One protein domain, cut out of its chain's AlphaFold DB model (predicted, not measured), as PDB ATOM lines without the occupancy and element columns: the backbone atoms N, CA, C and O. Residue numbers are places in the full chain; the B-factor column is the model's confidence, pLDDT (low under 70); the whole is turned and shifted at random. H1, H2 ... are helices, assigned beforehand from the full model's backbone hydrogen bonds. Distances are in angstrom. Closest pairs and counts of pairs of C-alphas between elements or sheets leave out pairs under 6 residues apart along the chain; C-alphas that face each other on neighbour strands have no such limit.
ATOM      1  N   ASP A 137      58.647 157.503  42.617       91.25
ATOM      2  CA  ASP A 137      58.499 156.135  43.137       91.25
ATOM      3  C   ASP A 137      58.068 156.122  44.608       91.25
ATOM      4  O   ASP A 137      57.142 155.398  44.974       91.25
ATOM      5  N   GLN A 138      58.649 156.999  45.428       93.56
ATOM      6  CA  GLN A 138      58.257 157.157  46.829       93.56
ATOM      7  C   GLN A 138      56.808 157.653  46.967       93.56
ATOM      8  O   GLN A 138      56.007 157.037  47.670       93.56
ATOM      9  N   GLU A 139      56.443 158.723  46.252       95.00
ATOM     10  CA  GLU A 139      55.084 159.284  46.274       95.00
ATOM     11  C   GLU A 139      54.043 158.229  45.861       95.00
ATOM     12  O   GLU A 139      53.020 158.035  46.523       95.00
ATOM     13  N   PHE A 140      54.314 157.496  44.781       95.94
ATOM     14  CA  PHE A 140      53.416 156.468  44.262       95.94
ATOM     15  C   PHE A 140      53.318 155.262  45.197       95.94
ATOM     16  O   PHE A 140      52.221 154.721  45.380       95.94
ATOM     17  N   ALA A 141      54.422 154.852  45.822       95.19
ATOM     18  CA  ALA A 141      54.424 153.781  46.814       95.19
ATOM     19  C   ALA A 141      53.541 154.138  48.021       95.19
ATOM     20  O   ALA A 141      52.751 153.307  48.478       95.19
ATOM     21  N   GLU A 142      53.599 155.385  48.487       95.25
ATOM     22  CA  GLU A 142      52.755 155.875  49.578       95.25
ATOM     23  C   GLU A 142      51.272 155.974  49.200       95.25
ATOM     24  O   GLU A 142      50.401 155.637  50.009       95.25
ATOM     25  N   ILE A 143      50.958 156.406  47.973       95.38
ATOM     26  CA  ILE A 143      49.578 156.418  47.461       95.38
ATOM     27  C   ILE A 143      48.998 155.002  47.482       95.38
ATOM     28  O   ILE A 143      47.876 154.808  47.957       95.38
ATOM     29  N   ILE A 144      49.763 154.005  47.028       95.44
ATOM     30  CA  ILE A 144      49.344 152.598  47.073       95.44
ATOM     31  C   ILE A 144      49.157 152.147  48.521       95.44
ATOM     32  O   ILE A 144      48.109 151.591  48.843       95.44
ATOM     33  N   GLN A 145      50.113 152.428  49.408       94.56
ATOM     34  CA  GLN A 145      50.041 152.022  50.813       94.56
ATOM     35  C   GLN A 145      48.796 152.576  51.521       94.56
ATOM     36  O   GLN A 145      48.131 151.849  52.259       94.56
ATOM     37  N   ARG A 146      48.440 153.843  51.286       93.88
ATOM     38  CA  ARG A 146      47.232 154.451  51.871       93.88
ATOM     39  C   ARG A 146      45.953 153.955  51.196       93.88
ATOM     40  O   ARG A 146      44.953 153.701  51.864       93.88
ATOM     41  N   GLY A 147      45.967 153.820  49.872       92.31
ATOM     42  CA  GLY A 147      44.785 153.456  49.091       92.31
ATOM     43  C   GLY A 147      44.396 151.982  49.206       92.31
ATOM     44  O   GLY A 147      43.209 151.661  49.129       92.31
ATOM     45  N   VAL A 148      45.355 151.084  49.450       94.00
ATOM     46  CA  VAL A 148      45.098 149.637  49.507       94.00
ATOM     47  C   VAL A 148      44.149 149.249  50.641       94.00
ATOM     48  O   VAL A 148      43.326 148.352  50.464       94.00
ATOM     49  N   ILE A 149      44.176 149.984  51.757       92.00
ATOM     50  CA  ILE A 149      43.272 149.784  52.900       92.00
ATOM     51  C   ILE A 149      41.809 149.839  52.434       92.00
ATOM     52  O   ILE A 149      41.010 148.976  52.788       92.00
ATOM     53  N   ARG A 150      41.474 150.793  51.552       90.94
ATOM     54  CA  ARG A 150      40.117 150.933  50.997       90.94
ATOM     55  C   ARG A 150      39.730 149.781  50.071       90.94
ATOM     56  O   ARG A 150      38.553 149.450  49.979       90.94
ATOM     57  N   LEU A 151      40.693 149.172  49.378       93.06
ATOM     58  CA  LEU A 151      40.429 148.028  48.498       93.06
ATOM     59  C   LEU A 151      40.104 146.752  49.293       93.06
ATOM     60  O   LEU A 151      39.353 145.895  48.814       93.06
ATOM     61  N   TYR A 152      40.635 146.635  50.512       93.50
ATOM     62  CA  TYR A 152      40.345 145.512  51.401       93.50
ATOM     63  C   TYR A 152      38.987 145.611  52.107       93.50
ATOM     64  O   TYR A 152      38.466 144.568  52.505       93.50
ATOM     65  N   CYS A 153      38.383 146.802  52.195       92.00
ATOM     66  CA  CYS A 153      37.087 147.006  52.849       92.00
ATOM     67  C   CYS A 153      36.011 146.028  52.352       92.00
ATOM     68  O   CYS A 153      35.808 145.834  51.145       92.00
ATOM     69  N   ILE A 154      35.291 145.435  53.303       92.69
ATOM     70  CA  ILE A 154      34.237 144.466  53.032       92.69
ATOM     71  C   ILE A 154      32.968 145.230  52.627       92.69
ATOM     72  O   ILE A 154      32.439 146.057  53.358       92.69
ATOM     73  N   SER A 155      32.485 144.997  51.406       90.50
ATOM     74  CA  SER A 155      31.331 145.707  50.836       90.50
ATOM     75  C   SER A 155      30.666 144.919  49.697       90.50
ATOM     76  O   SER A 155      31.158 143.880  49.252       90.50
ATOM     77  N   LYS A 156      29.547 145.421  49.160       86.94
ATOM     78  CA  LYS A 156      28.879 144.806  47.998       86.94
ATOM     79  C   LYS A 156      29.754 144.819  46.739       86.94
ATOM     80  O   LYS A 156      29.766 143.861  45.969       86.94
ATOM     81  N   SER A 157      30.483 145.909  46.523       86.69
ATOM     82  CA  SER A 157      31.301 146.165  45.333       86.69
ATOM     83  C   SER A 157      32.783 145.869  45.573       86.69
ATOM     84  O   SER A 157      33.652 146.579  45.072       86.69
ATOM     85  N   GLN A 158      33.077 144.820  46.344       91.81
ATOM     86  CA  GLN A 158      34.446 144.383  46.600       91.81
ATOM     87  C   GLN A 158      35.192 144.074  45.303       91.81
ATOM     88  O   GLN A 158      34.765 143.246  44.489       91.81
ATOM     89  N   VAL A 159      36.362 144.690  45.170       92.31
ATOM     90  CA  VAL A 159      37.339 144.388  44.129       92.31
ATOM     91  C   VAL A 159      38.498 143.601  44.730       92.31
ATOM     92  O   VAL A 159      38.845 143.764  45.900       92.31
ATOM     93  N   ARG A 160      39.091 142.717  43.927       93.88
ATOM     94  CA  ARG A 160      40.295 141.992  44.335       93.88
ATOM     95  C   ARG A 160      41.478 142.952  44.368       93.88
ATOM     96  O   ARG A 160      41.667 143.699  43.405       93.88
ATOM     97  N   VAL A 161      42.308 142.877  45.399       95.25
ATOM     98  CA  VAL A 161      43.558 143.641  45.484       95.25
ATOM     99  C   VAL A 161      44.610 142.974  44.596       95.25
ATOM    100  O   VAL A 161      45.427 142.164  45.018       95.25
ATOM    101  N   ASN A 162      44.523 143.254  43.298       94.44
ATOM    102  CA  ASN A 162      45.481 142.801  42.296       94.44
ATOM    103  C   ASN A 162      46.334 143.977  41.802       94.44
ATOM    104  O   ASN A 162      46.010 145.138  42.051       94.44
ATOM    105  N   ILE A 163      47.403 143.670  41.063       92.50
ATOM    106  CA  ILE A 163      48.321 144.679  40.517       92.50
ATOM    107  C   ILE A 163      47.566 145.758  39.730       92.50
ATOM    108  O   ILE A 163      47.816 146.936  39.936       92.50
ATOM    109  N   GLY A 164      46.617 145.386  38.867       92.06
ATOM    110  CA  GLY A 164      45.866 146.349  38.055       92.06
ATOM    111  C   GLY A 164      45.042 147.329  38.892       92.06
ATOM    112  O   GLY A 164      45.117 148.536  38.677       92.06
ATOM    113  N   ASN A 165      44.310 146.823  39.884       93.75
ATOM    114  CA  ASN A 165      43.483 147.644  40.766       93.75
ATOM    115  C   ASN A 165      44.340 148.529  41.684       93.75
ATOM    116  O   ASN A 165      43.998 149.688  41.888       93.75
ATOM    117  N   MET A 166      45.484 148.042  42.169       94.94
ATOM    118  CA  MET A 166      46.424 148.881  42.924       94.94
ATOM    119  C   MET A 166      47.034 149.981  42.050       94.94
ATOM    120  O   MET A 166      47.094 151.131  42.467       94.94
ATOM    121  N   LEU A 167      47.418 149.667  40.811       94.44
ATOM    122  CA  LEU A 167      47.936 150.664  39.870       94.44
ATOM    123  C   LEU A 167      46.886 151.700  39.457       94.44
ATOM    124  O   LEU A 167      47.253 152.829  39.150       94.44
ATOM    125  N   SER A 168      45.595 151.353  39.470       93.50
ATOM    126  CA  SER A 168      44.522 152.322  39.206       93.50
ATOM    127  C   SER A 168      44.358 153.392  40.291       93.50
ATOM    128  O   SER A 168      43.675 154.380  40.049       93.50
ATOM    129  N   LEU A 169      44.998 153.224  41.457       93.12
ATOM    130  CA  LEU A 169      45.057 154.255  42.496       93.12
ATOM    131  C   LEU A 169      46.021 155.394  42.135       93.12
ATOM    132  O   LEU A 169      45.926 156.477  42.708       93.12
ATOM    133  N   LEU A 170      46.967 155.148  41.225       93.94
ATOM    134  CA  LEU A 170      47.987 156.125  40.871       93.94
ATOM    135  C   LEU A 170      47.403 157.230  39.976       93.94
ATOM    136  O   LEU A 170      46.632 156.939  39.058       93.94
ATOM    137  N   PRO A 171      47.830 158.493  40.157       91.44
ATOM    138  CA  PRO A 171      47.353 159.614  39.347       91.44
ATOM    139  C   PRO A 171      47.840 159.537  37.893       91.44
ATOM    140  O   PRO A 171      47.232 160.117  36.993       91.44
ATOM    141  N   LYS A 172      48.948 158.827  37.642       90.75
ATOM    142  CA  LYS A 172      49.528 158.621  36.311       90.75
ATOM    143  C   LYS A 172      49.830 157.145  36.091       90.75
ATOM    144  O   LYS A 172      50.282 156.445  36.994       90.75
ATOM    145  N   LYS A 173      49.614 156.681  34.857       89.44
ATOM    146  CA  LYS A 173      49.965 155.316  34.457       89.44
ATOM    147  C   LYS A 173      51.481 155.153  34.449       89.44
ATOM    148  O   LYS A 173      52.186 155.974  33.866       89.44
ATOM    149  N   ILE A 174      51.948 154.067  35.050       89.06
ATOM    150  CA  ILE A 174      53.349 153.653  35.004       89.06
ATOM    151  C   ILE A 174      53.552 152.536  33.983       89.06
ATOM    152  O   ILE A 174      52.597 151.979  33.434       89.06
ATOM    153  N   VAL A 175      54.817 152.207  33.742       85.38
ATOM    154  CA  VAL A 175      55.226 151.174  32.795       85.38
ATOM    155  C   VAL A 175      54.590 149.820  33.165       85.38
ATOM    156  O   VAL A 175      54.731 149.367  34.305       85.38
ATOM    157  N   PRO A 176      53.874 149.153  32.237       76.62
ATOM    158  CA  PRO A 176      53.182 147.897  32.530       76.62
ATOM    159  C   PRO A 176      54.134 146.694  32.584       76.62
ATOM    160  O   PRO A 176      53.813 145.684  33.209       76.62
ATOM    161  N   ASN A 177      55.293 146.781  31.926       86.06
ATOM    162  CA  ASN A 177      56.286 145.717  31.911       86.06
ATOM    163  C   ASN A 177      56.925 145.555  33.299       86.06
ATOM    164  O   ASN A 177      57.450 146.513  33.863       86.06
ATOM    165  N   LEU A 178      56.915 144.330  33.837       84.81
ATOM    166  CA  LEU A 178      57.426 144.047  35.180       84.81
ATOM    167  C   LEU A 178      58.916 144.375  35.340       84.81
ATOM    168  O   LEU A 178      59.300 144.899  36.380       84.81
ATOM    169  N   ARG A 179      59.754 144.059  34.344       85.19
ATOM    170  CA  ARG A 179      61.205 144.286  34.428       85.19
ATOM    171  C   ARG A 179      61.517 145.777  34.415       85.19
ATOM    172  O   ARG A 179      62.228 146.253  35.289       85.19
ATOM    173  N   GLU A 180      60.929 146.506  33.473       85.94
ATOM    174  CA  GLU A 180      61.102 147.959  33.364       85.94
ATOM    175  C   GLU A 180      60.557 148.674  34.606       85.94
ATOM    176  O   GLU A 180      61.210 149.563  35.146       85.94
ATOM    177  N   ARG A 181      59.408 148.230  35.133       88.75
ATOM    178  CA  ARG A 181      58.847 148.766  36.375       88.75
ATOM    179  C   ARG A 181      59.721 148.468  37.592       88.75
ATOM    180  O   ARG A 181      59.842 149.339  38.437       88.75
ATOM    181  N   LYS A 182      60.342 147.288  37.698       89.38
ATOM    182  CA  LYS A 182      61.270 146.984  38.807       89.38
ATOM    183  C   LYS A 182      62.491 147.901  38.814       89.38
ATOM    184  O   LYS A 182      62.985 148.214  39.887       89.38
ATOM    185  N   LEU A 183      62.954 148.316  37.635       88.56
ATOM    186  CA  LEU A 183      64.081 149.238  37.496       88.56
ATOM    187  C   LEU A 183      63.673 150.688  37.785       88.56
ATOM    188  O   LEU A 183      64.372 151.374  38.517       88.56
ATOM    189  N   ALA A 184      62.550 151.146  37.227       88.25
ATOM    190  CA  ALA A 184      62.115 152.539  37.352       88.25
ATOM    191  C   ALA A 184      61.358 152.841  38.660       88.25
ATOM    192  O   ALA A 184      61.424 153.960  39.154       88.25
ATOM    193  N   PHE A 185      60.635 151.859  39.205       93.06
ATOM    194  CA  PHE A 185      59.743 151.996  40.361       93.06
ATOM    195  C   PHE A 185      59.885 150.808  41.348       93.06
ATOM    196  O   PHE A 185      58.965 149.974  41.477       93.06
ATOM    197  N   PRO A 186      61.058 150.644  41.994       93.88
ATOM    198  CA  PRO A 186      61.310 149.545  42.924       93.88
ATOM    199  C   PRO A 186      60.387 149.556  44.153       93.88
ATOM    200  O   PRO A 186      59.876 148.495  44.525       93.88
ATOM    201  N   LEU A 187      60.112 150.718  44.756       95.19
ATOM    202  CA  LEU A 187      59.277 150.836  45.959       95.19
ATOM    203  C   LEU A 187      57.812 150.542  45.653       95.19
ATOM    204  O   LEU A 187      57.173 149.766  46.372       95.19
ATOM    205  N   VAL A 188      57.286 151.078  44.549       95.25
ATOM    206  CA  VAL A 188      55.949 150.712  44.061       95.25
ATOM    207  C   VAL A 188      55.875 149.210  43.822       95.25
ATOM    208  O   VAL A 188      54.915 148.570  44.247       95.25
ATOM    209  N   THR A 189      56.880 148.615  43.176       94.25
ATOM    210  CA  THR A 189      56.853 147.172  42.902       94.25
ATOM    211  C   THR A 189      56.852 146.346  44.188       94.25
ATOM    212  O   THR A 189      56.061 145.407  44.287       94.25
ATOM    213  N   ALA A 190      57.639 146.731  45.194       94.31
ATOM    214  CA  ALA A 190      57.628 146.086  46.504       94.31
ATOM    215  C   ALA A 190      56.252 146.190  47.192       94.31
ATOM    216  O   ALA A 190      55.751 145.200  47.727       94.31
ATOM    217  N   GLN A 191      55.591 147.353  47.126       94.69
ATOM    218  CA  GLN A 191      54.237 147.523  47.673       94.69
ATOM    219  C   GLN A 191      53.196 146.668  46.941       94.69
ATOM    220  O   GLN A 191      52.314 146.093  47.581       94.69
ATOM    221  N   LEU A 192      53.298 146.547  45.616       94.31
ATOM    222  CA  LEU A 192      52.397 145.708  44.821       94.31
ATOM    223  C   LEU A 192      52.540 144.221  45.168       94.31
ATOM    224  O   LEU A 192      51.536 143.522  45.260       94.31
ATOM    225  N   GLU A 193      53.770 143.734  45.343       93.44
ATOM    226  CA  GLU A 193      54.035 142.335  45.704       93.44
ATOM    227  C   GLU A 193      53.569 142.041  47.139       93.44
ATOM    228  O   GLU A 193      52.876 141.048  47.372       93.44
ATOM    229  N   LYS A 194      53.851 142.948  48.084       94.00
ATOM    230  CA  LYS A 194      53.452 142.824  49.495       94.00
ATOM    231  C   LYS A 194      51.939 142.711  49.684       94.00
ATOM    232  O   LYS A 194      51.484 141.892  50.477       94.00
ATOM    233  N   ASN A 195      51.167 143.528  48.969       94.69
ATOM    234  CA  ASN A 195      49.711 143.609  49.122       94.69
ATOM    235  C   ASN A 195      48.945 142.782  48.077       94.69
ATOM    236  O   ASN A 195      47.746 142.977  47.872       94.69
ATOM    237  N   LEU A 196      49.616 141.879  47.360       94.19
ATOM    238  CA  LEU A 196      48.938 141.045  46.377       94.19
ATOM    239  C   LEU A 196      47.971 140.089  47.080       94.19
ATOM    240  O   LEU A 196      48.381 139.212  47.836       94.19
TER     241      LEU A 196
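What this domain is: This is residues 137 to 196 of the 294 residues of an uncharacterized protein of Pseudomonas costantinii (UniProt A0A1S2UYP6). One long helix, H1, has H4 side by side with it and the short H2 packed on its residues 144 to 148, while H3 sits at one end of the elongated whole, near H4. The 60 printed residues, all helix by class, hold H1, H2, H3, H4 in chain order and no named strand; they are compact, with a radius of gyration of the C-alphas of 11.3 A and spans of 37 by 20 by 19 A.

How they stand to each other: Start at H1, residues 137 to 152, which has a kink of 29 degrees near residue 146. H4, residues 186 to 194, touches it, the closest C-alphas being Ala 141 and Val 188, 4.4 A apart, at a shallow tilt of 18 degrees, the same way. H2, residues 163 to 167, touches H1, with the closest C-alphas, Ile 144 and Met 166, 6.3 A apart. H3, residues 178 to 184, is close to H4 but not clearly touching, C-alphas 182 and 189 being closest at 6.0 A. H2 and H3 are apart. Every O i to N i+4 pair is within hydrogen-bond range in H2, H3 and H4, and 9 of 12 in H1.

Where its parts are: Find C-alpha 137 at (58.499, 156.135, 43.137); H1 runs 22.6 A from there. H4 runs 12.3 A to C-alpha 194 at (53.452, 142.824, 49.495).

The domain as a whole: The farthest C-alphas, Lys 156 and Leu 183, are 37.0 A apart. The printed part has no cut, no link is long, and no printed residue is under pLDDT 70.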